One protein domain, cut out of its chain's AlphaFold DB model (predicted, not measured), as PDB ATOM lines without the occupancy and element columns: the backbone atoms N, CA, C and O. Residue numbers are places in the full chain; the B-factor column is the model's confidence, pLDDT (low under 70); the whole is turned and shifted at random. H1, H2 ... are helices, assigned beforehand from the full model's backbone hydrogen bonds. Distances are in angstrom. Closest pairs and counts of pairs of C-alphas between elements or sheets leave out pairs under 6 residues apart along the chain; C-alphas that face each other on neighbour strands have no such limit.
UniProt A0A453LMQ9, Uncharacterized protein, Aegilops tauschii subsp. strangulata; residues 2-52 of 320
ATOM      1  N   GLY A   2     138.298 125.541 102.349       67.38
ATOM      2  CA  GLY A   2     137.032 125.387 103.075       67.38
ATOM      3  C   GLY A   2     136.231 126.688 103.134       67.38
ATOM      4  O   GLY A   2     135.011 126.672 103.015       67.38
ATOM      5  N   TYR A   3     136.908 127.834 103.221       70.44
ATOM      6  CA  TYR A   3     136.249 129.137 103.263       70.44
ATOM      7  C   TYR A   3     135.670 129.546 101.912       70.44
ATOM      8  O   TYR A   3     134.588 130.115 101.862       70.44
ATOM      9  N   ALA A   4     136.355 129.242 100.803       72.62
ATOM     10  CA  ALA A   4     135.819 129.513  99.467       72.62
ATOM     11  C   ALA A   4     134.547 128.692  99.193       72.62
ATOM     12  O   ALA A   4     133.611 129.220  98.605       72.62
ATOM     13  N   ALA A   5     134.502 127.439  99.665       79.81
ATOM     14  CA  ALA A   5     133.297 126.613  99.620       79.81
ATOM     15  C   ALA A   5     132.185 127.205 100.497       79.81
ATOM     16  O   ALA A   5     131.095 127.431 100.001       79.81
ATOM     17  N   MET A   6     132.492 127.599 101.737       82.81
ATOM     18  CA  MET A   6     131.531 128.273 102.622       82.81
ATOM     19  C   MET A   6     130.968 129.573 102.012       82.81
ATOM     20  O   MET A   6     129.779 129.845 102.137       82.81
ATOM     21  N   LEU A   7     131.799 130.388 101.349       82.12
ATOM     22  CA  LEU A   7     131.328 131.580 100.631       82.12
ATOM     23  C   LEU A   7     130.463 131.201  99.423       82.12
ATOM     24  O   LEU A   7     129.456 131.850  99.171       82.12
ATOM     25  N   ALA A   8     130.850 130.166  98.676       84.44
ATOM     26  CA  ALA A   8     130.075 129.652  97.553       84.44
ATOM     27  C   ALA A   8     128.704 129.121  98.000       84.44
ATOM     28  O   ALA A   8     127.712 129.403  97.338       84.44
ATOM     29  N   ASP A   9     128.637 128.423  99.130       87.38
ATOM     30  CA  ASP A   9     127.393 127.914  99.706       87.38
ATOM     31  C   ASP A   9     126.502 129.059 100.191       87.38
ATOM     32  O   ASP A   9     125.324 129.088  99.855       87.38
ATOM     33  N   GLY A  10     127.071 130.075 100.848       82.81
ATOM     34  CA  GLY A  10     126.320 131.280 101.207       82.81
ATOM     35  C   GLY A  10     125.789 132.048  99.987       82.81
ATOM     36  O   GLY A  10     124.698 132.607 100.035       82.81
ATOM     37  N   VAL A  11     126.534 132.085  98.873       85.88
ATOM     38  CA  VAL A  11     126.049 132.672  97.609       85.88
ATOM     39  C   VAL A  11     124.878 131.868  97.051       85.88
ATOM     40  O   VAL A  11     123.905 132.477  96.619       85.88
ATOM     41  N   ARG A  12     124.959 130.529  97.070       88.94
ATOM     42  CA  ARG A  12     123.868 129.648  96.620       88.94
ATOM     43  C   ARG A  12     122.614 129.852  97.459       88.94
ATOM     44  O   ARG A  12     121.555 130.067  96.892       88.94
ATOM     45  N   GLU A  13     122.753 129.890  98.779       88.88
ATOM     46  CA  GLU A  13     121.645 130.134  99.705       88.88
ATOM     47  C   GLU A  13     120.981 131.501  99.451       88.88
ATOM     48  O   GLU A  13     119.759 131.601  99.369       88.88
ATOM     49  N   LEU A  14     121.763 132.568  99.242       86.69
ATOM     50  CA  LEU A  14     121.209 133.889  98.914       86.69
ATOM     51  C   LEU A  14     120.564 133.955  97.522       86.69
ATOM     52  O   LEU A  14     119.607 134.711  97.349       86.69
ATOM     53  N   ASP A  15     121.086 133.208  96.543       86.94
ATOM     54  CA  ASP A  15     120.496 133.081  95.204       86.94
ATOM     55  C   ASP A  15     119.168 132.313  95.251       86.94
ATOM     56  O   ASP A  15     118.191 132.763  94.657       86.94
ATOM     57  N   GLU A  16     119.111 131.209  95.998       88.75
ATOM     58  CA  GLU A  16     117.902 130.402  96.198       88.75
ATOM     59  C   GLU A  16     116.809 131.178  96.940       88.75
ATOM     60  O   GLU A  16     115.639 131.116  96.568       88.75
ATOM     61  N   LEU A  17     117.186 131.944  97.968       87.12
ATOM     62  CA  LEU A  17     116.240 132.684  98.808       87.12
ATOM     63  C   LEU A  17     115.933 134.103  98.292       87.12
ATOM     64  O   LEU A  17     115.064 134.780  98.837       87.12
ATOM     65  N   GLY A  18     116.652 134.592  97.275       84.62
ATOM     66  CA  GLY A  18     116.478 135.946  96.733       84.62
ATOM     67  C   GLY A  18     116.836 137.077  97.712       84.62
ATOM     68  O   GLY A  18     116.357 138.203  97.571       84.62
ATOM     69  N   LEU A  19     117.681 136.815  98.716       85.56
ATOM     70  CA  LEU A  19     117.903 137.705  99.871       85.56
ATOM     71  C   LEU A  19     119.051 138.720  99.701       85.56
ATOM     72  O   LEU A  19     119.473 139.360 100.668       85.56
ATOM     73  N   TRP A  20     119.553 138.928  98.481       83.56
ATOM     74  CA  TRP A  20     120.694 139.817  98.210       83.56
ATOM     75  C   TRP A  20     120.498 141.267  98.656       83.56
ATOM     76  O   TRP A  20     121.452 141.892  99.130       83.56
ATOM     77  N   ALA A  21     119.277 141.794  98.550       77.69
ATOM     78  CA  ALA A  21     118.961 143.148  98.999       77.69
ATOM     79  C   ALA A  21     119.082 143.281 100.528       77.69
ATOM     80  O   ALA A  21     119.679 144.237 101.024       77.69
ATOM     81  N   SER A  22     118.588 142.279 101.267       79.50
ATOM     82  CA  SER A  22     118.666 142.220 102.734       79.50
ATOM     83  C   SER A  22     120.111 142.061 103.211       79.50
ATOM     84  O   SER A  22     120.585 142.818 104.060       79.50
ATOM     85  N   TRP A  23     120.856 141.145 102.588       81.38
ATOM     86  CA  TRP A  23     122.268 140.931 102.892       81.38
ATOM     87  C   TRP A  23     123.116 142.190 102.650       81.38
ATOM     88  O   TRP A  23     123.926 142.573 103.495       81.38
ATOM     89  N   SER A  24     122.904 142.877 101.524       74.56
ATOM     90  CA  SER A  24     123.686 144.067 101.160       74.56
ATOM     91  C   SER A  24     123.433 145.249 102.097       74.56
ATOM     92  O   SER A  24     124.370 145.990 102.402       74.56
ATOM     93  N   ALA A  25     122.197 145.394 102.592       72.56
ATOM     94  CA  ALA A  25     121.837 146.407 103.582       72.56
ATOM     95  C   ALA A  25     122.579 146.199 104.915       72.56
ATOM     96  O   ALA A  25     123.090 147.159 105.489       72.56
ATOM     97  N   GLY A  26     122.713 144.947 105.372       66.56
ATOM     98  CA  GLY A  26     123.473 144.606 106.582       66.56
ATOM     99  C   GLY A  26     124.998 144.681 106.413       66.56
ATOM    100  O   GLY A  26     125.717 144.951 107.372       66.56
ATOM    101  N   ALA A  27     125.504 144.478 105.195       62.81
ATOM    102  CA  ALA A  27     126.934 144.478 104.880       62.81
ATOM    103  C   ALA A  27     127.534 145.880 104.625       62.81
ATOM    104  O   ALA A  27     128.732 145.992 104.360       62.81
ATOM    105  N   GLY A  28     126.723 146.947 104.651       56.62
ATOM    106  CA  GLY A  28     127.170 148.311 104.329       56.62
ATOM    107  C   GLY A  28     127.610 148.493 102.867       56.62
ATOM    108  O   GLY A  28     128.321 149.445 102.540       56.62
ATOM    109  N   ALA A  29     127.219 147.575 101.977       56.28
ATOM    110  CA  ALA A  29     127.569 147.623 100.565       56.28
ATOM    111  C   ALA A  29     126.638 148.603  99.831       56.28
ATOM    112  O   ALA A  29     125.424 148.424  99.821       56.28
ATOM    113  N   ARG A  30     127.197 149.623  99.159       49.09
ATOM    114  CA  ARG A  30     126.442 150.661  98.415       49.09
ATOM    115  C   ARG A  30     125.632 150.150  97.201       49.09
ATOM    116  O   ARG A  30     125.087 150.963  96.466       49.09
ATOM    117  N   ALA A  31     125.543 148.839  96.974       52.78
ATOM    118  CA  ALA A  31     124.964 148.237  95.772       52.78
ATOM    119  C   ALA A  31     123.971 147.112  96.123       52.78
ATOM    120  O   ALA A  31     124.203 145.944  95.820       52.78
ATOM    121  N   GLY A  32     122.869 147.449  96.802       50.62
ATOM    122  CA  GLY A  32     121.874 146.460  97.241       50.62
ATOM    123  C   GLY A  32     121.015 145.851  96.128       50.62
ATOM    124  O   GLY A  32     120.574 144.715  96.267       50.62
ATOM    125  N   ALA A  33     120.815 146.562  95.014       51.25
ATOM    126  CA  ALA A  33     119.959 146.107  93.912       51.25
ATOM    127  C   ALA A  33     120.723 145.392  92.776       51.25
ATOM    128  O   ALA A  33     120.133 144.603  92.045       51.25
ATOM    129  N   GLU A  34     122.036 145.605  92.639       64.00
ATOM    130  CA  GLU A  34     122.827 145.050  91.525       64.00
ATOM    131  C   GLU A  34     123.488 143.700  91.846       64.00
ATOM    132  O   GLU A  34     123.867 142.972  90.930       64.00
ATOM    133  N   MET A  35     123.605 143.317  93.127       69.81
ATOM    134  CA  MET A  35     124.284 142.076  93.534       69.81
ATOM    135  C   MET A  35     123.614 140.810  92.987       69.81
ATOM    136  O   MET A  35     124.320 139.895  92.565       69.81
ATOM    137  N   GLY A  36     122.278 140.767  92.928       66.88
ATOM    138  CA  GLY A  36     121.530 139.627  92.379       66.88
ATOM    139  C   GLY A  36     121.801 139.377  90.889       66.88
ATOM    140  O   GLY A  36     121.791 138.225  90.456       66.88
ATOM    141  N   ALA A  37     122.134 140.431  90.136       75.62
ATOM    142  CA  ALA A  37     122.431 140.382  88.702       75.62
ATOM    143  C   ALA A  37     123.900 140.040  88.382       75.62
ATOM    144  O   ALA A  37     124.254 139.809  87.226       75.62
ATOM    145  N   LEU A  38     124.782 140.005  89.387       80.56
ATOM    146  CA  LEU A  38     126.182 139.647  89.181       80.56
ATOM    147  C   LEU A  38     126.355 138.141  88.947       80.56
ATOM    148  O   LEU A  38     125.671 137.306  89.535       80.56
ATOM    149  N   GLY A  39     127.357 137.779  88.144       83.56
ATOM    150  CA  GLY A  39     127.772 136.384  88.006       83.56
ATOM    151  C   GLY A  39     128.280 135.794  89.329       83.56
ATOM    152  O   GLY A  39     128.875 136.498  90.149       83.56
ATOM    153  N   PHE A  40     128.103 134.481  89.504       82.25
ATOM    154  CA  PHE A  40     128.425 133.731  90.729       82.25
ATOM    155  C   PHE A  40     129.802 134.071  91.327       82.25
ATOM    156  O   PHE A  40     129.916 134.398  92.505       82.25
ATOM    157  N   GLY A  41     130.858 134.095  90.506       75.94
ATOM    158  CA  GLY A  41     132.212 134.417  90.977       75.94
ATOM    159  C   GLY A  41     132.354 135.835  91.548       75.94
ATOM    160  O   GLY A  41     133.064 136.036  92.534       75.94
ATOM    161  N   ARG A  42     131.639 136.824  90.986       77.75
ATOM    162  CA  ARG A  42     131.609 138.188  91.537       77.75
ATOM    163  C   ARG A  42     130.845 138.230  92.858       77.75
ATOM    164  O   ARG A  42     131.305 138.902  93.775       77.75
ATOM    165  N   LYS A  43     129.745 137.481  92.984       82.62
ATOM    166  CA  LYS A  43     128.991 137.356  94.243       82.62
ATOM    167  C   LYS A  43     129.858 136.774  95.363       82.62
ATOM    168  O   LYS A  43     129.943 137.374  96.432       82.62
ATOM    169  N   VAL A  44     130.588 135.688  95.090       79.62
ATOM    170  CA  VAL A  44     131.547 135.079  96.039       79.62
ATOM    171  C   VAL A  44     132.629 136.082  96.447       79.62
ATOM    172  O   VAL A  44     132.940 136.221  97.630       79.62
ATOM    173  N   TYR A  45     133.181 136.823  95.481       73.69
ATOM    174  CA  TYR A  45     134.184 137.855  95.739       73.69
ATOM    175  C   TYR A  45     133.656 138.980  96.641       73.69
ATOM    176  O   TYR A  45     134.298 139.319  97.637       73.69
ATOM    177  N   PHE A  46     132.485 139.546  96.333       74.56
ATOM    178  CA  PHE A  46     131.887 140.612  97.140       74.56
ATOM    179  C   PHE A  46     131.489 140.124  98.533       74.56
ATOM    180  O   PHE A  46     131.707 140.849  99.501       74.56
ATOM    181  N   MET A  47     130.997 138.886  98.651       76.81
ATOM    182  CA  MET A  47     130.705 138.261  99.940       76.81
ATOM    183  C   MET A  47     131.961 138.062 100.793       76.81
ATOM    184  O   MET A  47     131.928 138.276 102.001       76.81
ATOM    185  N   GLY A  48     133.085 137.683 100.184       73.62
ATOM    186  CA  GLY A  48     134.364 137.620 100.889       73.62
ATOM    187  C   GLY A  48     134.879 139.006 101.290       73.62
ATOM    188  O   GLY A  48     135.424 139.174 102.376       73.62
ATOM    189  N   ARG A  49     134.695 140.011 100.426       69.81
ATOM    190  CA  ARG A  49     135.187 141.382 100.634       69.81
ATOM    191  C   ARG A  49     134.406 142.154 101.700       69.81
ATOM    192  O   ARG A  49     134.988 143.020 102.344       69.81
ATOM    193  N   SER A  50     133.117 141.872 101.868       65.38
ATOM    194  CA  SER A  50     132.270 142.522 102.876       65.38
ATOM    195  C   SER A  50     132.507 142.009 104.298       65.38
ATOM    196  O   SER A  50     132.047 142.617 105.265       65.38
ATOM    197  N   ARG A  51     133.242 140.904 104.455       68.94
ATOM    198  CA  ARG A  51     133.680 140.419 105.763       68.94
ATOM    199  C   ARG A  51     134.881 141.225 106.265       68.94
ATOM    200  O   ARG A  51     135.650 141.781 105.484       68.94
ATOM    201  N   ARG A  52     135.053 141.286 107.594       63.69
ATOM    202  CA  ARG A  52     136.112 142.075 108.269       63.69
ATOM    203  C   ARG A  52     137.536 141.756 107.786       63.69
ATOM    204  O   ARG A  52     138.436 142.559 107.992       63.69
TER     205      ARG A  52
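AT A GLANCE: This is residues 2 to 52 of the 320 residues of an uncharacterized protein of Aegilops tauschii subsp. strangulata (UniProt A0A453LMQ9). A long helix, H1, forms one side of a small three-helix domain; H3 packs across it at a steep angle over residues 4 to 11, while H2 makes a corner near the other end of H1, close to Leu 14. H2 and H3 both slant off H1 but stay apart from each other, and the long link of residues 27 to 39 leads from the end of H2 back to the start of H3. The printed part has 51 residues with three named helices, H1, H2 and H3 in that order along the chain, and no named strand; the class is all helix. The whole is compact, with a radius of gyration of the C-alphas of 9.8 A, and rounded, spanning 27 by 25 by 16 A.

IN THESE COORDINATES: H1 covers residues 2 to 17 and is the longest helix, 22.4 A from first to last C-alpha; it begins at C-alpha 2 (137.032, 125.387, 103.075) and ends at C-alpha 17 (116.240, 132.684, 98.808). After a tight link of 2 residues comes H2, residues 20 to 26, 10.0 A long. A long link of 13 residues, 27 to 39, has no named element. H3, residues 40 to 49, is 14.2 A long and ends at C-alpha 49 (135.187, 141.382, 100.634).

HOW THE PARTS SIT: H1 touches H3 with residues 4 to 11 alone, and the closest C-alphas of the two, those of Leu 7 and Val 44, are 5.8 A apart. Their lines stand at a steep tilt of 65 degrees, and they run opposite ways. H1 and H2 are close but not clearly touching, with 1 pair of C-alphas within 8 A, those of Leu 14 and Trp 20 at 6.0 A. H1 and H2 stand at a steep tilt of 64 degrees and run opposite ways. H2 and H3 are apart, with no C-alpha of the one within 8 A of the other. In H1, H2 and H3 every O i to N i+4 pair is within hydrogen-bond range.

THE WHOLE: The two C-alphas farthest apart are those of Gly 2 and Ala 33, at 28.4 A, and the first and last printed C-alphas, of Gly 2 and Arg 52, are 17.5 A apart. The printed part has no cut. The link from H2 to H3 is long, and its C-alphas lie 7 to 13 A from the mean of the C-alphas. The mean pLDDT of the printed part of this predicted model is 74.8; residue 2, residues 26 to 36 and residues 49 to 52 are under 70.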